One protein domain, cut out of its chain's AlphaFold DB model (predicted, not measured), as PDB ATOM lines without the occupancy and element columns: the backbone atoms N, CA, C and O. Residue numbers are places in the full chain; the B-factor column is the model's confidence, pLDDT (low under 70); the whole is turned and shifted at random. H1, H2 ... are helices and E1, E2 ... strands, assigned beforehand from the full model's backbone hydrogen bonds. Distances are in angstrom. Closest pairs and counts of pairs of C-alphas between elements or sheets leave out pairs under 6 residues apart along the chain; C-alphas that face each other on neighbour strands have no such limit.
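AT A GLANCE: This is residues 34 to 171 of the 346 residues of an uncharacterized protein of Candidatus Korarchaeota archaeon (UniProt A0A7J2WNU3). A twisted sheet of four strands has helices H1, H3 and H4 packed over one face, with H2 touching H1 and only grazing the sheet; H6 runs along the strands near one end, over E2 and E3. Short H5, reached and left by long links, only grazes the sheet and touches no helix. The printed part has 138 residues, with four named strands E1 to E4 followed by six named helices H1 to H6; the class is mixed, and the antiparallel sheet has the order E1, E2, E3, E4. The whole is compact, with a radius of gyration of the C-alphas of 14.3 A, and spans 43 by 30 by 29 A.

HOW THE PARTS SIT: E1, residues 34 to 42, E2, residues 45 to 55, E3, residues 65 to 75, and E4, residues 78 to 82, form a meander, each strand the antiparallel neighbour and hairpin partner of the one before. Within hydrogen-bond range are, for instance, N 38 and O 49 at 2.8 A, N 50 and O 70 at 2.8 A, and N 73 and O 80 at 2.9 A. Short antiparallel pairings join residues 79 to 80 with 129 to 130 and residues 65 to 66 with 150 to 151. H1, residues 85 to 92, has a height over the sheet of 8.9 A. H1 and H2, residues 94 to 102, form a helical hairpin and touch at a steep tilt of 44 degrees, opposite ways, the closest C-alphas being those of Gly 89 and Ala 97, 4.8 A apart. H3, residues 104 to 107, lies over E2 on the same face as H1, at a height over the sheet of 8.1 A. H4, residues 110 to 122, on that face too, runs across the strands, at 71 degrees to E1 on the local plane. With residues 116 to 120 alone H4 touches H1, about perpendicular at 75 degrees; the closest C-alphas, of Ala 92 and Arg 119, are 5.1 A apart. H5, residues 135 to 140, is apart from H4. H6, residues 153 to 162, only just touches H3, with 3 pairs of C-alphas within 8 A, the closest those of Ser 105 and Ser 162, 6.8 A apart. H1, H4 and H6 with the sheet make two layers, helices on one face of a sheet. Every O i to N i+4 pair is within hydrogen-bond range in H1, H2, H5 and H6, and 8 of 9 in H4; H3 is too short for one.

IN THESE COORDINATES: E1 begins at C-alpha 34, (19.119, -33.777, -19.368), and is 24.5 A long; E2 is 32.4 A, E3 31.7 A and E4 13.3 A. H4 begins at C-alpha 110, (2.490, -24.020, -23.214), and is 18.3 A long. H6, 14.3 A, ends at C-alpha 162, (6.933, -38.637, -22.304).

THE WHOLE: The farthest C-alphas, of Gly 44 and Pro 59, are 45.8 A apart. The printed part has no cut; the links H4 to H5 and H5 to H6 are long. Residues 57 to 63 and 131 to 148 have pLDDT under 70.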
ATOM      1  N   LEU A  34      19.967 -34.429 -18.393       91.69
ATOM      2  CA  LEU A  34      19.119 -33.777 -19.368       91.69
ATOM      3  C   LEU A  34      18.460 -32.542 -18.759       91.69
ATOM      4  O   LEU A  34      17.850 -32.614 -17.701       91.69
ATOM      5  N   LEU A  35      18.530 -31.419 -19.461       92.38
ATOM      6  CA  LEU A  35      17.768 -30.208 -19.195       92.38
ATOM      7  C   LEU A  35      16.889 -29.913 -20.408       92.38
ATOM      8  O   LEU A  35      17.401 -29.808 -21.523       92.38
ATOM      9  N   LEU A  36      15.592 -29.703 -20.182       94.06
ATOM     10  CA  LEU A  36      14.677 -29.145 -21.176       94.06
ATOM     11  C   LEU A  36      14.110 -27.834 -20.661       94.06
ATOM     12  O   LEU A  36      13.587 -27.779 -19.550       94.06
ATOM     13  N   LEU A  37      14.169 -26.799 -21.493       94.06
ATOM     14  CA  LEU A  37      13.596 -25.490 -21.208       94.06
ATOM     15  C   LEU A  37      12.821 -24.977 -22.417       94.06
ATOM     16  O   LEU A  37      13.378 -24.834 -23.503       94.06
ATOM     17  N   ARG A  38      11.554 -24.631 -22.212       94.19
ATOM     18  CA  ARG A  38      10.746 -23.849 -23.143       94.19
ATOM     19  C   ARG A  38      10.896 -22.363 -22.851       94.19
ATOM     20  O   ARG A  38      10.802 -21.951 -21.696       94.19
ATOM     21  N   ASP A  39      11.018 -21.566 -23.907       92.25
ATOM     22  CA  ASP A  39      10.877 -20.112 -23.833       92.25
ATOM     23  C   ASP A  39       9.399 -19.689 -23.876       92.25
ATOM     24  O   ASP A  39       8.640 -20.093 -24.760       92.25
ATOM     25  N   LEU A  40       8.985 -18.846 -22.928       94.00
ATOM     26  CA  LEU A  40       7.634 -18.301 -22.818       94.00
ATOM     27  C   LEU A  40       7.652 -16.803 -22.500       94.00
ATOM     28  O   LEU A  40       8.593 -16.261 -21.917       94.00
ATOM     29  N   ASN A  41       6.548 -16.138 -22.837       93.81
ATOM     30  CA  ASN A  41       6.228 -14.807 -22.336       93.81
ATOM     31  C   ASN A  41       4.919 -14.887 -21.549       93.81
ATOM     32  O   ASN A  41       3.880 -15.239 -22.111       93.81
ATOM     33  N   VAL A  42       4.977 -14.594 -20.249       93.50
ATOM     34  CA  VAL A  42       3.821 -14.664 -19.352       93.50
ATOM     35  C   VAL A  42       3.651 -13.322 -18.667       93.50
ATOM     36  O   VAL A  42       4.542 -12.855 -17.962       93.50
ATOM     37  N   ASP A  43       2.499 -12.693 -18.906       91.44
ATOM     38  CA  ASP A  43       2.110 -11.401 -18.335       91.44
ATOM     39  C   ASP A  43       3.207 -10.316 -18.494       91.44
ATOM     40  O   ASP A  43       3.469  -9.516 -17.596       91.44
ATOM     41  N   GLY A  44       3.868 -10.301 -19.662       89.06
ATOM     42  CA  GLY A  44       4.900  -9.325 -20.035       89.06
ATOM     43  C   GLY A  44       6.316  -9.660 -19.559       89.06
ATOM     44  O   GLY A  44       7.240  -8.895 -19.839       89.06
ATOM     45  N   ARG A  45       6.512 -10.787 -18.864       90.19
ATOM     46  CA  ARG A  45       7.821 -11.256 -18.392       90.19
ATOM     47  C   ARG A  45       8.339 -12.389 -19.266       90.19
ATOM     48  O   ARG A  45       7.576 -13.276 -19.652       90.19
ATOM     49  N   ARG A  46       9.648 -12.391 -19.535       92.56
ATOM     50  CA  ARG A  46      10.311 -13.530 -20.178       92.56
ATOM     51  C   ARG A  46      10.533 -14.620 -19.144       92.56
ATOM     52  O   ARG A  46      11.039 -14.361 -18.052       92.56
ATOM     53  N   VAL A  47      10.124 -15.829 -19.496       93.19
ATOM     54  CA  VAL A  47      10.195 -16.995 -18.622       93.19
ATOM     55  C   VAL A  47      10.795 -18.152 -19.402       93.19
ATOM     56  O   VAL A  47      10.443 -18.362 -20.560       93.19
ATOM     57  N   LYS A  48      11.675 -18.917 -18.761       93.00
ATOM     58  CA  LYS A  48      12.077 -20.242 -19.236       93.00
ATOM     59  C   LYS A  48      11.538 -21.279 -18.275       93.00
ATOM     60  O   LYS A  48      11.708 -21.121 -17.068       93.00
ATOM     61  N   CYS A  49      10.883 -22.317 -18.772       94.75
ATOM     62  CA  CYS A  49      10.327 -23.354 -17.912       94.75
ATOM     63  C   CYS A  49      10.506 -24.756 -18.482       94.75
ATOM     64  O   CYS A  49      10.502 -24.957 -19.691       94.75
ATOM     65  N   GLY A  50      10.643 -25.731 -17.599       95.00
ATOM     66  CA  GLY A  50      10.800 -27.130 -17.950       95.00
ATOM     67  C   GLY A  50      11.331 -27.891 -16.752       95.00
ATOM     68  O   GLY A  50      10.806 -27.733 -15.649       95.00
ATOM     69  N   PHE A  51      12.353 -28.712 -16.949       93.44
ATOM     70  CA  PHE A  51      12.909 -29.540 -15.885       93.44
ATOM     71  C   PHE A  51      14.328 -29.999 -16.199       93.44
ATOM     72  O   PHE A  51      14.745 -30.026 -17.360       93.44
ATOM     73  N   SER A  52      15.035 -30.407 -15.150       90.69
ATOM     74  CA  SER A  52      16.250 -31.204 -15.239       90.69
ATOM     75  C   SER A  52      15.989 -32.633 -14.773       90.69
ATOM     76  O   SER A  52      15.144 -32.895 -13.914       90.69
ATOM     77  N   MET A  53      16.704 -33.567 -15.379       90.31
ATOM     78  CA  MET A  53      16.634 -34.986 -15.095       90.31
ATOM     79  C   MET A  53      18.047 -35.551 -15.079       90.31
ATOM     80  O   MET A  53      18.839 -35.262 -15.973       90.31
ATOM     81  N   GLU A  54      18.363 -36.354 -14.074       88.56
ATOM     82  CA  GLU A  54      19.684 -36.954 -13.923       88.56
ATOM     83  C   GLU A  54      19.565 -38.389 -13.436       88.56
ATOM     84  O   GLU A  54      18.673 -38.718 -12.653       88.56
ATOM     85  N   TYR A  55      20.491 -39.234 -13.881       87.19
ATOM     86  CA  TYR A  55      20.691 -40.560 -13.325       87.19
ATOM     87  C   TYR A  55      22.178 -40.777 -13.058       87.19
ATOM     88  O   TYR A  55      23.003 -40.762 -13.980       87.19
ATOM     89  N   LYS A  56      22.520 -40.944 -11.780       78.19
ATOM     90  CA  LYS A  56      23.875 -41.209 -11.302       78.19
ATOM     91  C   LYS A  56      23.820 -42.121 -10.083       78.19
ATOM     92  O   LYS A  56      23.384 -41.716  -9.010       78.19
ATOM     93  N   THR A  57      24.322 -43.338 -10.238       69.69
ATOM     94  CA  THR A  57      24.541 -44.263  -9.123       69.69
ATOM     95  C   THR A  57      25.706 -43.758  -8.272       69.69
ATOM     96  O   THR A  57      26.763 -43.423  -8.808       69.69
ATOM     97  N   SER A  58      25.531 -43.683  -6.954       68.38
ATOM     98  CA  SER A  58      26.582 -43.294  -6.008       68.38
ATOM     99  C   SER A  58      26.432 -44.110  -4.727       68.38
ATOM    100  O   SER A  58      25.308 -44.214  -4.242       68.38
ATOM    101  N   PRO A  59      27.518 -44.647  -4.144       62.53
ATOM    102  CA  PRO A  59      27.444 -45.357  -2.863       62.53
ATOM    103  C   PRO A  59      26.924 -44.466  -1.729       62.53
ATOM    104  O   PRO A  59      26.199 -44.933  -0.856       62.53
ATOM    105  N   ASN A  60      27.194 -43.161  -1.806       60.62
ATOM    106  CA  ASN A  60      26.805 -42.186  -0.784       60.62
ATOM    107  C   ASN A  60      25.376 -41.651  -0.993       60.62
ATOM    108  O   ASN A  60      24.942 -40.726  -0.307       60.62
ATOM    109  N   SER A  61      24.644 -42.164  -1.987       62.53
ATOM    110  CA  SER A  61      23.264 -41.767  -2.255       62.53
ATOM    111  C   SER A  61      22.376 -42.990  -2.408       62.53
ATOM    112  O   SER A  61      22.597 -43.853  -3.249       62.53
ATOM    113  N   ASN A  62      21.301 -43.039  -1.626       57.12
ATOM    114  CA  ASN A  62      20.340 -44.135  -1.712       57.12
ATOM    115  C   ASN A  62      19.505 -44.130  -2.999       57.12
ATOM    116  O   ASN A  62      18.758 -45.084  -3.216       57.12
ATOM    117  N   ARG A  63      19.564 -43.068  -3.813       63.81
ATOM    118  CA  ARG A  63      18.682 -42.897  -4.971       63.81
ATOM    119  C   ARG A  63      19.474 -42.442  -6.195       63.81
ATOM    120  O   ARG A  63      20.200 -41.453  -6.144       63.81
ATOM    121  N   SER A  64      19.298 -43.173  -7.294       75.75
ATOM    122  CA  SER A  64      20.073 -43.000  -8.528       75.75
ATOM    123  C   SER A  64      19.471 -41.975  -9.489       75.75
ATOM    124  O   SER A  64      20.223 -41.294 -10.178       75.75
ATOM    125  N   GLY A  65      18.138 -41.843  -9.544       85.38
ATOM    126  CA  GLY A  65      17.432 -40.948 -10.465       85.38
ATOM    127  C   GLY A  65      16.873 -39.692  -9.794       85.38
ATOM    128  O   GLY A  65      16.422 -39.734  -8.647       85.38
ATOM    129  N   ARG A  66      16.866 -38.567 -10.516       86.62
ATOM    130  CA  ARG A  66      16.326 -37.274 -10.065       86.62
ATOM    131  C   ARG A  66      15.562 -36.570 -11.177       86.62
ATOM    132  O   ARG A  66      15.989 -36.586 -12.327       86.62
ATOM    133  N   LEU A  67      14.465 -35.916 -10.806       89.31
ATOM    134  CA  LEU A  67      13.635 -35.094 -11.679       89.31
ATOM    135  C   LEU A  67      13.222 -33.815 -10.944       89.31
ATOM    136  O   LEU A  67      12.427 -33.853 -10.004       89.31
ATOM    137  N   ASN A  68      13.736 -32.678 -11.405       89.94
ATOM    138  CA  ASN A  68      13.546 -31.384 -10.763       89.94
ATOM    139  C   ASN A  68      12.884 -30.385 -11.719       89.94
ATOM    140  O   ASN A  68      13.295 -30.285 -12.874       89.94
ATOM    141  N   PRO A  69      11.872 -29.622 -11.273       92.44
ATOM    142  CA  PRO A  69      11.298 -28.565 -12.092       92.44
ATOM    143  C   PRO A  69      12.328 -27.455 -12.268       92.44
ATOM    144  O   PRO A  69      13.119 -27.208 -11.372       92.44
ATOM    145  N   MET A  70      12.274 -26.750 -13.392       91.69
ATOM    146  CA  MET A  70      13.088 -25.564 -13.631       91.69
ATOM    147  C   MET A  70      12.203 -24.442 -14.147       91.69
ATOM    148  O   MET A  70      11.595 -24.572 -15.207       91.69
ATOM    149  N   ILE A  71      12.116 -23.342 -13.404       93.25
ATOM    150  CA  ILE A  71      11.413 -22.121 -13.804       93.25
ATOM    151  C   ILE A  71      12.340 -20.934 -13.547       93.25
ATOM    152  O   ILE A  71      12.732 -20.669 -12.413       93.25
ATOM    153  N   LEU A  72      12.662 -20.212 -14.615       91.38
ATOM    154  CA  LEU A  72      13.518 -19.034 -14.630       91.38
ATOM    155  C   LEU A  72      12.686 -17.837 -15.064       91.38
ATOM    156  O   LEU A  72      12.125 -17.850 -16.160       91.38
ATOM    157  N   ILE A  73      12.602 -16.803 -14.236       92.00
ATOM    158  CA  ILE A  73      11.833 -15.593 -14.547       92.00
ATOM    159  C   ILE A  73      12.784 -14.402 -14.594       92.00
ATOM    160  O   ILE A  73      13.462 -14.125 -13.606       92.00
ATOM    161  N   GLU A  74      12.808 -13.696 -15.725       89.19
ATOM    162  CA  GLU A  74      13.585 -12.462 -15.867       89.19
ATOM    163  C   GLU A  74      12.939 -11.350 -15.020       89.19
ATOM    164  O   GLU A  74      11.742 -11.053 -15.145       89.19
ATOM    165  N   ASP A  75      13.729 -10.738 -14.139       85.00
ATOM    166  CA  ASP A  75      13.314  -9.650 -13.254       85.00
ATOM    167  C   ASP A  75      14.449  -8.622 -13.151       85.00
ATOM    168  O   ASP A  75      15.433  -8.832 -12.454       85.00
ATOM    169  N   GLY A  76      14.346  -7.510 -13.886       80.75
ATOM    170  CA  GLY A  76      15.317  -6.409 -13.784       80.75
ATOM    171  C   GLY A  76      16.729  -6.708 -14.310       80.75
ATOM    172  O   GLY A  76      17.664  -6.020 -13.918       80.75
ATOM    173  N   GLY A  77      16.887  -7.693 -15.201       79.31
ATOM    174  CA  GLY A  77      18.190  -8.139 -15.717       79.31
ATOM    175  C   GLY A  77      18.818  -9.289 -14.921       79.31
ATOM    176  O   GLY A  77      19.884  -9.768 -15.297       79.31
ATOM    177  N   GLU A  78      18.147  -9.749 -13.864       83.50
ATOM    178  CA  GLU A  78      18.516 -10.921 -13.068       83.50
ATOM    179  C   GLU A  78      17.504 -12.059 -13.292       83.50
ATOM    180  O   GLU A  78      16.384 -11.839 -13.776       83.50
ATOM    181  N   TRP A  79      17.892 -13.288 -12.940       86.12
ATOM    182  CA  TRP A  79      17.019 -14.457 -13.019       86.12
ATOM    183  C   TRP A  79      16.547 -14.861 -11.626       86.12
ATOM    184  O   TRP A  79      17.347 -15.109 -10.726       86.12
ATOM    185  N   ARG A  80      15.233 -14.990 -11.454       88.19
ATOM    186  CA  ARG A  80      14.665 -15.699 -10.304       88.19
ATOM    187  C   ARG A  80      14.501 -17.164 -10.645       88.19
ATOM    188  O   ARG A  80      13.878 -17.472 -11.664       88.19
ATOM    189  N   VAL A  81      15.043 -18.034  -9.800       87.19
ATOM    190  CA  VAL A  81      15.168 -19.465 -10.086       87.19
ATOM    191  C   VAL A  81      14.336 -20.287  -9.114       87.19
ATOM    192  O   VAL A  81      14.391 -20.111  -7.900       87.19
ATOM    193  N   LEU A  82      13.539 -21.187  -9.677       89.44
ATOM    194  CA  LEU A  82      12.826 -22.230  -8.959       89.44
ATOM    195  C   LEU A  82      13.221 -23.565  -9.581       89.44
ATOM    196  O   LEU A  82      12.864 -23.844 -10.724       89.44
ATOM    197  N   ASP A  83      13.944 -24.366  -8.813       85.88
ATOM    198  CA  ASP A  83      14.699 -25.535  -9.277       85.88
ATOM    199  C   ASP A  83      14.396 -26.819  -8.482       85.88
ATOM    200  O   ASP A  83      15.062 -27.838  -8.639       85.88
ATOM    201  N   SER A  84      13.396 -26.789  -7.595       86.25
ATOM    202  CA  SER A  84      13.049 -27.933  -6.751       86.25
ATOM    203  C   SER A  84      11.546 -28.121  -6.596       86.25
ATOM    204  O   SER A  84      10.753 -27.172  -6.577       86.25
ATOM    205  N   LEU A  85      11.145 -29.383  -6.430       88.31
ATOM    206  CA  LEU A  85       9.760 -29.765  -6.159       88.31
ATOM    207  C   LEU A  85       9.222 -29.143  -4.868       88.31
ATOM    208  O   LEU A  85       8.049 -28.771  -4.804       88.31
ATOM    209  N   TRP A  86      10.077 -28.994  -3.853       87.19
ATOM    210  CA  TRP A  86       9.717 -28.325  -2.605       87.19
ATOM    211  C   TRP A  86       9.334 -26.864  -2.844       87.19
ATOM    212  O   TRP A  86       8.246 -26.432  -2.449       87.19
ATOM    213  N   THR A  87      10.188 -26.107  -3.539       87.69
ATOM    214  CA  THR A  87       9.910 -24.702  -3.850       87.69
ATOM    215  C   THR A  87       8.700 -24.577  -4.773       87.69
ATOM    216  O   THR A  87       7.846 -23.724  -4.527       87.69
ATOM    217  N   LEU A  88       8.540 -25.476  -5.754       90.88
ATOM    218  CA  LEU A  88       7.335 -25.536  -6.586       90.88
ATOM    219  C   LEU A  88       6.069 -25.713  -5.738       90.88
ATOM    220  O   LEU A  88       5.105 -24.967  -5.904       90.88
ATOM    221  N   GLY A  89       6.083 -26.657  -4.796       91.50
ATOM    222  CA  GLY A  89       4.952 -26.934  -3.913       91.50
ATOM    223  C   GLY A  89       4.637 -25.766  -2.982       91.50
ATOM    224  O   GLY A  89       3.473 -25.399  -2.817       91.50
ATOM    225  N   ARG A  90       5.673 -25.131  -2.425       91.62
ATOM    226  CA  ARG A  90       5.542 -23.961  -1.548       91.62
ATOM    227  C   ARG A  90       4.967 -22.749  -2.278       91.62
ATOM    228  O   ARG A  90       4.182 -22.015  -1.680       91.62
ATOM    229  N   ILE A  91       5.368 -22.522  -3.530       92.69
ATOM    230  CA  ILE A  91       5.052 -21.313  -4.301       92.69
ATOM    231  C   ILE A  91       3.782 -21.480  -5.147       92.69
ATOM    232  O   ILE A  91       2.862 -20.672  -5.026       92.69
ATOM    233  N   ALA A  92       3.703 -22.529  -5.969       92.12
ATOM    234  CA  ALA A  92       2.596 -22.780  -6.901       92.12
ATOM    235  C   ALA A  92       1.505 -23.718  -6.338       92.12
ATOM    236  O   ALA A  92       0.457 -23.910  -6.973       92.12
ATOM    237  N   GLY A  93       1.735 -24.275  -5.144       92.50
ATOM    238  CA  GLY A  93       0.837 -25.173  -4.422       92.50
ATOM    239  C   GLY A  93       1.209 -26.652  -4.573       92.50
ATOM    240  O   GLY A  93       1.686 -27.087  -5.622       92.50
ATOM    241  N   GLY A  94       0.929 -27.453  -3.539       90.75
ATOM    242  CA  GLY A  94       1.258 -28.887  -3.506       90.75
ATOM    243  C   GLY A  94       0.662 -29.697  -4.666       90.75
ATOM    244  O   GLY A  94       1.297 -30.625  -5.157       90.75
ATOM    245  N   THR A  95      -0.508 -29.304  -5.181       91.81
ATOM    246  CA  THR A  95      -1.112 -29.926  -6.371       91.81
ATOM    247  C   THR A  95      -0.264 -29.724  -7.629       91.81
ATOM    248  O   THR A  95      -0.171 -30.643  -8.433       91.81
ATOM    249  N   ALA A  96       0.374 -28.560  -7.800       92.69
ATOM    250  CA  ALA A  96       1.238 -28.300  -8.954       92.69
ATOM    251  C   ALA A  96       2.519 -29.145  -8.890       92.69
ATOM    252  O   ALA A  96       2.913 -29.736  -9.891       92.69
ATOM    253  N   ALA A  97       3.119 -29.260  -7.702       91.81
ATOM    254  CA  ALA A  97       4.282 -30.116  -7.481       91.81
ATOM    255  C   ALA A  97       3.963 -31.605  -7.691       91.81
ATOM    256  O   ALA A  97       4.703 -32.302  -8.380       91.81
ATOM    257  N   SER A  98       2.836 -32.081  -7.153       90.56
ATOM    258  CA  SER A  98       2.386 -33.466  -7.342       90.56
ATOM    259  C   SER A  98       2.119 -33.782  -8.818       90.56
ATOM    260  O   SER A  98       2.628 -34.773  -9.336       90.56
ATOM    261  N   ALA A  99       1.408 -32.893  -9.520       91.56
ATOM    262  CA  ALA A  99       1.130 -33.054 -10.943       91.56
ATOM    263  C   ALA A  99       2.420 -33.086 -11.778       91.56
ATOM    264  O   ALA A  99       2.567 -33.961 -12.625       91.56
ATOM    265  N   PHE A 100       3.379 -32.192 -11.506       93.06
ATOM    266  CA  PHE A 100       4.684 -32.198 -12.176       93.06
ATOM    267  C   PHE A 100       5.467 -33.498 -11.926       93.06
ATOM    268  O   PHE A 100       6.010 -34.070 -12.864       93.06
ATOM    269  N   SER A 101       5.490 -33.998 -10.686       89.00
ATOM    270  CA  SER A 101       6.190 -35.246 -10.341       89.00
ATOM    271  C   SER A 101       5.640 -36.472 -11.086       89.00
ATOM    272  O   SER A 101       6.376 -37.425 -11.344       89.00
ATOM    273  N   GLN A 102       4.346 -36.453 -11.424       88.56
ATOM    274  CA  GLN A 102       3.681 -37.503 -12.202       88.56
ATOM    275  C   GLN A 102       3.825 -37.299 -13.712       88.56
ATOM    276  O   GLN A 102       3.890 -38.272 -14.455       88.56
ATOM    277  N   ASN A 103       3.855 -36.044 -14.168       91.00
ATOM    278  CA  ASN A 103       3.995 -35.700 -15.572       91.00
ATOM    279  C   ASN A 103       4.897 -34.458 -15.753       91.00
ATOM    280  O   ASN A 103       4.402 -33.323 -15.714       91.00
ATOM    281  N   PRO A 104       6.208 -34.640 -15.998       91.62
ATOM    282  CA  PRO A 104       7.131 -33.520 -16.173       91.62
ATOM    283  C   PRO A 104       6.844 -32.682 -17.421       91.62
ATOM    284  O   PRO A 104       7.209 -31.502 -17.466       91.62
ATOM    285  N   SER A 105       6.130 -33.237 -18.411       93.06
ATOM    286  CA  SER A 105       5.754 -32.512 -19.626       93.06
ATOM    287  C   SER A 105       4.866 -31.297 -19.337       93.06
ATOM    288  O   SER A 105       4.768 -30.409 -20.176       93.06
ATOM    289  N   LEU A 106       4.246 -31.205 -18.154       93.69
ATOM    290  CA  LEU A 106       3.410 -30.068 -17.753       93.69
ATOM    291  C   LEU A 106       4.144 -28.723 -17.780       93.69
ATOM    292  O   LEU A 106       3.518 -27.696 -18.036       93.69
ATOM    293  N   LEU A 107       5.455 -28.711 -17.517       95.00
ATOM    294  CA  LEU A 107       6.264 -27.491 -17.618       95.00
ATOM    295  C   LEU A 107       6.795 -27.240 -19.035       95.00
ATOM    296  O   LEU A 107       7.344 -26.171 -19.288       95.00
ATOM    297  N   LEU A 108       6.599 -28.180 -19.961       94.88
ATOM    298  CA  LEU A 108       6.921 -28.029 -21.380       94.88
ATOM    299  C   LEU A 108       5.683 -27.798 -22.253       94.88
ATOM    300  O   LEU A 108       5.830 -27.299 -23.363       94.88
ATOM    301  N   ASP A 109       4.473 -28.116 -21.795       93.56
ATOM    302  CA  ASP A 109       3.234 -27.765 -22.493       93.56
ATOM    303  C   ASP A 109       2.910 -26.272 -22.287       93.56
ATOM    304  O   ASP A 109       2.817 -25.833 -21.136       93.56
ATOM    305  N   PRO A 110       2.709 -25.463 -23.345       91.75
ATOM    306  CA  PRO A 110       2.490 -24.020 -23.214       91.75
ATOM    307  C   PRO A 110       1.306 -23.637 -22.319       91.75
ATOM    308  O   PRO A 110       1.411 -22.715 -21.516       91.75
ATOM    309  N   LEU A 111       0.166 -24.322 -22.438       93.19
ATOM    310  CA  LEU A 111      -1.041 -23.941 -21.697       93.19
ATOM    311  C   LEU A 111      -0.905 -24.273 -20.207       93.19
ATOM    312  O   LEU A 111      -1.193 -23.433 -19.348       93.19
ATOM    313  N   SER A 112      -0.419 -25.477 -19.905       94.19
ATOM    314  CA  SER A 112      -0.202 -25.960 -18.540       94.19
ATOM    315  C   SER A 112       0.884 -25.149 -17.829       94.19
ATOM    316  O   SER A 112       0.687 -24.691 -16.698       94.19
ATOM    317  N   SER A 113       2.003 -24.898 -18.512       94.56
ATOM    318  CA  SER A 113       3.119 -24.112 -17.979       94.56
ATOM    319  C   SER A 113       2.706 -22.673 -17.671       94.56
ATOM    320  O   SER A 113       2.976 -22.209 -16.566       94.56
ATOM    321  N   ILE A 114       1.967 -21.984 -18.553       96.06
ATOM    322  CA  ILE A 114       1.455 -20.625 -18.290       96.06
ATOM    323  C   ILE A 114       0.606 -20.588 -17.013       96.06
ATOM    324  O   ILE A 114       0.746 -19.670 -16.199       96.06
ATOM    325  N   ALA A 115      -0.266 -21.579 -16.802       94.88
ATOM    326  CA  ALA A 115      -1.111 -21.640 -15.612       94.88
ATOM    327  C   ALA A 115      -0.289 -21.799 -14.320       94.88
ATOM    328  O   ALA A 115      -0.586 -21.143 -13.318       94.88
ATOM    329  N   ILE A 116       0.756 -22.631 -14.344       95.19
ATOM    330  CA  ILE A 116       1.676 -22.807 -13.212       95.19
ATOM    331  C   ILE A 116       2.494 -21.528 -12.993       95.19
ATOM    332  O   ILE A 116       2.540 -21.017 -11.874       95.19
ATOM    333  N   ILE A 117       3.069 -20.964 -14.056       95.75
ATOM    334  CA  ILE A 117       3.895 -19.752 -14.006       95.75
ATOM    335  C   ILE A 117       3.105 -18.578 -13.431       95.75
ATOM    336  O   ILE A 117       3.638 -17.858 -12.599       95.75
ATOM    337  N   ARG A 118       1.824 -18.399 -13.771       95.44
ATOM    338  CA  ARG A 118       0.995 -17.337 -13.170       95.44
ATOM    339  C   ARG A 118       0.885 -17.441 -11.650       95.44
ATOM    340  O   ARG A 118       0.919 -16.422 -10.961       95.44
ATOM    341  N   ARG A 119       0.802 -18.661 -11.108       94.25
ATOM    342  CA  ARG A 119       0.822 -18.882  -9.651       94.25
ATOM    343  C   ARG A 119       2.185 -18.539  -9.058       94.25
ATOM    344  O   ARG A 119       2.245 -17.926  -7.998       94.25
ATOM    345  N   VAL A 120       3.261 -18.888  -9.764       94.00
ATOM    346  CA  VAL A 120       4.636 -18.535  -9.383       94.00
ATOM    347  C   VAL A 120       4.832 -17.017  -9.382       94.00
ATOM    348  O   VAL A 120       5.311 -16.462  -8.397       94.00
ATOM    349  N   LEU A 121       4.375 -16.324 -10.427       92.75
ATOM    350  CA  LEU A 121       4.456 -14.870 -10.571       92.75
ATOM    351  C   LEU A 121       3.728 -14.125  -9.447       92.75
ATOM    352  O   LEU A 121       4.245 -13.127  -8.947       92.75
ATOM    353  N   ALA A 122       2.576 -14.628  -8.994       91.50
ATOM    354  CA  ALA A 122       1.839 -14.043  -7.872       91.50
ATOM    355  C   ALA A 122       2.658 -14.003  -6.566       91.50
ATOM    356  O   ALA A 122       2.383 -13.184  -5.689       91.50
ATOM    357  N   ARG A 123       3.675 -14.864  -6.441       90.19
ATOM    358  CA  ARG A 123       4.558 -14.983  -5.272       90.19
ATOM    359  C   ARG A 123       6.038 -14.853  -5.627       90.19
ATOM    360  O   ARG A 123       6.899 -15.327  -4.897       90.19
ATOM    361  N   ILE A 124       6.343 -14.164  -6.724       86.62
ATOM    362  CA  ILE A 124       7.705 -14.033  -7.260       86.62
ATOM    363  C   ILE A 124       8.716 -13.454  -6.259       86.62
ATOM    364  O   ILE A 124       9.896 -13.787  -6.303       86.62
ATOM    365  N   ARG A 125       8.257 -12.611  -5.325       85.94
ATOM    366  CA  ARG A 125       9.099 -12.007  -4.279       85.94
ATOM    367  C   ARG A 125       9.621 -13.026  -3.262       85.94
ATOM    368  O   ARG A 125      10.624 -12.748  -2.618       85.94
ATOM    369  N   ASP A 126       8.970 -14.183  -3.151       84.50
ATOM    370  CA  ASP A 126       9.349 -15.277  -2.251       84.50
ATOM    371  C   ASP A 126      10.376 -16.236  -2.894       84.50
ATOM    372  O   ASP A 126      10.671 -17.291  -2.319       84.50
ATOM    373  N   ILE A 127      10.843 -15.925  -4.109       83.12
ATOM    374  CA  ILE A 127      11.798 -16.713  -4.895       83.12
ATOM    375  C   ILE A 127      13.151 -16.012  -4.859       83.12
ATOM    376  O   ILE A 127      13.226 -14.794  -5.060       83.12
ATOM    377  N   GLU A 128      14.202 -16.786  -4.613       78.56
ATOM    378  CA  GLU A 128      15.570 -16.287  -4.577       78.56
ATOM    379  C   GLU A 128      15.989 -15.716  -5.936       78.56
ATOM    380  O   GLU A 128      15.553 -16.161  -7.003       78.56
ATOM    381  N   VAL A 129      16.800 -14.665  -5.870       78.75
ATOM    382  CA  VAL A 129      17.406 -14.041  -7.042       78.75
ATOM    383  C   VAL A 129      18.787 -14.641  -7.208       78.75
ATOM    384  O   VAL A 129      19.555 -14.706  -6.247       78.75
ATOM    385  N   SER A 130      19.107 -15.051  -8.426       72.44
ATOM    386  CA  SER A 130      20.415 -15.583  -8.759       72.44
ATOM    387  C   SER A 130      21.029 -14.785  -9.903       72.44
ATOM    388  O   SER A 130      20.407 -14.556 -10.945       72.44
ATOM    389  N   ASN A 131      22.288 -14.389  -9.721       61.66
ATOM    390  CA  ASN A 131      23.018 -13.545 -10.668       61.66
ATOM    391  C   ASN A 131      23.781 -14.387 -11.688       61.66
ATOM    392  O   ASN A 131      24.999 -14.275 -11.815       61.66
ATOM    393  N   PHE A 132      23.053 -15.241 -12.401       67.88
ATOM    394  CA  PHE A 132      23.617 -16.011 -13.502       67.88
ATOM    395  C   PHE A 132      23.843 -15.109 -14.711       67.88
ATOM    396  O   PHE A 132      22.918 -14.436 -15.175       67.88
ATOM    397  N   LYS A 133      25.073 -15.097 -15.228       57.84
ATOM    398  CA  LYS A 133      25.438 -14.315 -16.417       57.84
ATOM    399  C   LYS A 133      24.933 -14.959 -17.700       57.84
ATOM    400  O   LYS A 133      24.660 -14.253 -18.670       57.84
ATOM    401  N   ASP A 134      24.793 -16.281 -17.700       58.75
ATOM    402  CA  ASP A 134      24.230 -17.039 -18.808       58.75
ATOM    403  C   ASP A 134      23.549 -18.342 -18.345       58.75
ATOM    404  O   ASP A 134      23.605 -18.741 -17.182       58.75
ATOM    405  N   LEU A 135      22.860 -19.005 -19.278       55.72
ATOM    406  CA  LEU A 135      22.152 -20.269 -19.035       55.72
ATOM    407  C   LEU A 135      23.096 -21.449 -18.763       55.72
ATOM    408  O   LEU A 135      22.660 -22.458 -18.216       55.72
ATOM    409  N   THR A 136      24.368 -21.338 -19.145       56.62
ATOM    410  CA  THR A 136      25.389 -22.369 -18.925       56.62
ATOM    411  C   THR A 136      25.792 -22.404 -17.454       56.62
ATOM    412  O   THR A 136      25.970 -23.482 -16.892       56.62
ATOM    413  N   GLU A 137      25.876 -21.243 -16.796       63.00
ATOM    414  CA  GLU A 137      26.072 -21.161 -15.345       63.00
ATOM    415  C   GLU A 137      24.895 -21.787 -14.579       63.00
ATOM    416  O   GLU A 137      25.122 -22.517 -13.621       63.00
ATOM    417  N   ILE A 138      23.655 -21.592 -15.047       60.72
ATOM    418  CA  ILE A 138      22.444 -22.211 -14.466       60.72
ATOM    419  C   ILE A 138      22.485 -23.739 -14.595       60.72
ATOM    420  O   ILE A 138      22.164 -24.460 -13.655       60.72
ATOM    421  N   LEU A 139      22.904 -24.233 -15.760       53.38
ATOM    422  CA  LEU A 139      23.078 -25.658 -16.043       53.38
ATOM    423  C   LEU A 139      24.116 -26.326 -15.132       53.38
ATOM    424  O   LEU A 139      23.932 -27.470 -14.730       53.38
ATOM    425  N   ASN A 140      25.186 -25.607 -14.792       53.22
ATOM    426  CA  ASN A 140      26.240 -26.089 -13.900       53.22
ATOM    427  C   ASN A 140      25.916 -25.889 -12.409       53.22
ATOM    428  O   ASN A 140      26.633 -26.410 -11.559       53.22
ATOM    429  N   TYR A 141      24.867 -25.124 -12.090       57.50
ATOM    430  CA  TYR A 141      24.456 -24.795 -10.725       57.50
ATOM    431  C   TYR A 141      23.545 -25.852 -10.084       57.50
ATOM    432  O   TYR A 141      23.241 -25.714  -8.905       57.50
ATOM    433  N   LEU A 142      23.114 -26.886 -10.824       56.25
ATOM    434  CA  LEU A 142      22.149 -27.889 -10.349       56.25
ATOM    435  C   LEU A 142      22.481 -28.339  -8.907       56.25
ATOM    436  O   LEU A 142      23.504 -28.992  -8.692       56.25
ATOM    437  N   PRO A 143      21.671 -27.934  -7.909       49.06
ATOM    438  CA  PRO A 143      22.059 -28.050  -6.511       49.06
ATOM    439  C   PRO A 143      22.115 -29.507  -6.048       49.06
ATOM    440  O   PRO A 143      21.382 -30.376  -6.532       49.06
ATOM    441  N   GLU A 144      22.953 -29.768  -5.040       49.94
ATOM    442  CA  GLU A 144      22.885 -31.014  -4.283       49.94
ATOM    443  C   GLU A 144      21.514 -31.140  -3.594       49.94
ATOM    444  O   GLU A 144      20.969 -30.207  -3.007       49.94
ATOM    445  N   SER A 145      20.927 -32.321  -3.754       46.84
ATOM    446  CA  SER A 145      19.494 -32.614  -3.665       46.84
ATOM    447  C   SER A 145      18.811 -32.411  -2.321       46.84
ATOM    448  O   SER A 145      19.302 -32.847  -1.280       46.84
ATOM    449  N   SER A 146      17.535 -32.025  -2.412       50.31
ATOM    450  CA  SER A 146      16.481 -32.456  -1.488       50.31
ATOM    451  C   SER A 146      15.988 -33.881  -1.800       50.31
ATOM    452  O   SER A 146      15.880 -34.240  -2.967       50.31
ATOM    453  N   VAL A 147      15.562 -34.645  -0.783       56.19
ATOM    454  CA  VAL A 147      14.940 -35.996  -0.896       56.19
ATOM    455  C   VAL A 147      13.675 -36.024  -1.789       56.19
ATOM    456  O   VAL A 147      13.198 -37.072  -2.227       56.19
ATOM    457  N   ILE A 148      13.086 -34.857  -2.054       64.31
ATOM    458  CA  ILE A 148      11.873 -34.694  -2.858       64.31
ATOM    459  C   ILE A 148      12.267 -34.563  -4.335       64.31
ATOM    460  O   ILE A 148      12.944 -33.606  -4.695       64.31
ATOM    461  N   GLY A 149      11.798 -35.486  -5.183       70.38
ATOM    462  CA  GLY A 149      12.083 -35.502  -6.632       70.38
ATOM    463  C   GLY A 149      12.967 -36.640  -7.116       70.38
ATOM    464  O   GLY A 149      13.292 -36.715  -8.297       70.38
ATOM    465  N   GLU A 150      13.336 -37.544  -6.222       82.62
ATOM    466  CA  GLU A 150      14.064 -38.746  -6.595       82.62
ATOM    467  C   GLU A 150      13.139 -39.764  -7.281       82.62
ATOM    468  O   GLU A 150      11.963 -39.885  -6.924       82.62
ATOM    469  N   LYS A 151      13.689 -40.481  -8.261       85.50
ATOM    470  CA  LYS A 151      12.977 -41.359  -9.193       85.50
ATOM    471  C   LYS A 151      13.704 -42.693  -9.357       85.50
ATOM    472  O   LYS A 151      14.936 -42.729  -9.293       85.50
ATOM    473  N   SER A 152      12.952 -43.774  -9.567       84.56
ATOM    474  CA  SER A 152      13.523 -45.056 -10.003       84.56
ATOM    475  C   SER A 152      14.032 -44.973 -11.446       84.56
ATOM    476  O   SER A 152      13.758 -44.007 -12.164       84.56
ATOM    477  N   GLU A 153      14.774 -45.987 -11.889       85.69
ATOM    478  CA  GLU A 153      15.218 -46.076 -13.283       85.69
ATOM    479  C   GLU A 153      14.033 -46.097 -14.258       85.69
ATOM    480  O   GLU A 153      14.023 -45.378 -15.258       85.69
ATOM    481  N   GLU A 154      12.997 -46.867 -13.933       87.31
ATOM    482  CA  GLU A 154      11.778 -46.989 -14.729       87.31
ATOM    483  C   GLU A 154      11.040 -45.655 -14.811       87.31
ATOM    484  O   GLU A 154      10.588 -45.263 -15.884       87.31
ATOM    485  N   GLU A 155      10.950 -44.913 -13.704       89.50
ATOM    486  CA  GLU A 155      10.333 -43.587 -13.710       89.50
ATOM    487  C   GLU A 155      11.112 -42.587 -14.579       89.50
ATOM    488  O   GLU A 155      10.500 -41.755 -15.250       89.50
ATOM    489  N   ILE A 156      12.447 -42.668 -14.598       90.44
ATOM    490  CA  ILE A 156      13.302 -41.850 -15.471       90.44
ATOM    491  C   ILE A 156      13.075 -42.216 -16.942       90.44
ATOM    492  O   ILE A 156      12.884 -41.319 -17.765       90.44
ATOM    493  N   LYS A 157      13.018 -43.511 -17.279       89.31
ATOM    494  CA  LYS A 157      12.711 -43.979 -18.644       89.31
ATOM    495  C   LYS A 157      11.317 -43.535 -19.101       89.31
ATOM    496  O   LYS A 157      11.188 -42.961 -20.179       89.31
ATOM    497  N   LEU A 158      10.294 -43.680 -18.257       90.00
ATOM    498  CA  LEU A 158       8.937 -43.199 -18.547       90.00
ATOM    499  C   LEU A 158       8.898 -41.680 -18.764       90.00
ATOM    500  O   LEU A 158       8.239 -41.182 -19.680       90.00
ATOM    501  N   ALA A 159       9.629 -40.921 -17.944       90.62
ATOM    502  CA  ALA A 159       9.740 -39.480 -18.115       90.62
ATOM    503  C   ALA A 159      10.437 -39.118 -19.439       90.62
ATOM    504  O   ALA A 159       9.959 -38.224 -20.139       90.62
ATOM    505  N   LEU A 160      11.505 -39.829 -19.818       90.25
ATOM    506  CA  LEU A 160      12.193 -39.680 -21.106       90.25
ATOM    507  C   LEU A 160      11.277 -39.963 -22.302       90.25
ATOM    508  O   LEU A 160      11.253 -39.195 -23.265       90.25
ATOM    509  N   GLU A 161      10.477 -41.023 -22.235       88.06
ATOM    510  CA  GLU A 161       9.502 -41.338 -23.278       88.06
ATOM    511  C   GLU A 161       8.477 -40.212 -23.440       88.06
ATOM    512  O   GLU A 161       8.215 -39.773 -24.565       88.06
ATOM    513  N   SER A 162       7.961 -39.687 -22.321       87.62
ATOM    514  CA  SER A 162       6.933 -38.637 -22.304       87.62
ATOM    515  C   SER A 162       7.371 -37.314 -22.942       87.62
ATOM    516  O   SER A 162       6.531 -36.501 -23.330       87.62
ATOM    517  N   ILE A 163       8.683 -37.084 -23.076       87.62
ATOM    518  CA  ILE A 163       9.236 -35.809 -23.556       87.62
ATOM    519  C   ILE A 163       9.733 -35.871 -25.005       87.62
ATOM    520  O   ILE A 163      10.209 -34.870 -25.541       87.62
ATOM    521  N   SER A 164       9.597 -37.035 -25.645       84.00
ATOM    522  CA  SER A 164      10.097 -37.332 -26.993       84.00
ATOM    523  C   SER A 164       9.691 -36.285 -28.035       84.00
ATOM    524  O   SER A 164      10.502 -35.863 -28.857       84.00
ATOM    525  N   GLU A 165       8.440 -35.824 -27.993       86.94
ATOM    526  CA  GLU A 165       7.921 -34.834 -28.946       86.94
ATOM    527  C   GLU A 165       8.552 -33.447 -28.747       86.94
ATOM    528  O   GLU A 165       8.809 -32.727 -29.713       86.94
ATOM    529  N   TYR A 166       8.894 -33.090 -27.507       93.25
ATOM    530  CA  TYR A 166       9.509 -31.802 -27.183       93.25
ATOM    531  C   TYR A 166      10.969 -31.719 -27.631       93.25
ATOM    532  O   TYR A 166      11.466 -30.627 -27.907       93.25
ATOM    533  N   LEU A 167      11.653 -32.855 -27.804       93.00
ATOM    534  CA  LEU A 167      12.992 -32.877 -28.401       93.00
ATOM    535  C   LEU A 167      12.986 -32.369 -29.849       93.00
ATOM    536  O   LEU A 167      14.001 -31.854 -30.310       93.00
ATOM    537  N   LYS A 168      11.847 -32.403 -30.550       93.00
ATOM    538  CA  LYS A 168      11.686 -31.825 -31.898       93.00
ATOM    539  C   LYS A 168      11.169 -30.383 -31.891       93.00
ATOM    540  O   LYS A 168      11.346 -29.663 -32.870       93.00
ATOM    541  N   ASP A 169      10.565 -29.927 -30.794       92.56
ATOM    542  CA  ASP A 169      10.009 -28.572 -30.706       92.56
ATOM    543  C   ASP A 169      11.119 -27.514 -30.650       92.56
ATOM    544  O   ASP A 169      11.858 -27.400 -29.675       92.56
ATOM    545  N   ARG A 170      11.194 -26.672 -31.681       90.31
ATOM    546  CA  ARG A 170      12.196 -25.603 -31.816       90.31
ATOM    547  C   ARG A 170      12.117 -24.539 -30.716       90.31
ATOM    548  O   ARG A 170      13.098 -23.835 -30.501       90.31
ATOM    549  N   ASN A 171      10.979 -24.424 -30.027       90.94
ATOM    550  CA  ASN A 171      10.796 -23.519 -28.885       90.94
ATOM    551  C   ASN A 171      11.271 -24.127 -27.558       90.94
ATOM    552  O   ASN A 171      11.192 -23.472 -26.517       90.94
TER     553      ASN A 171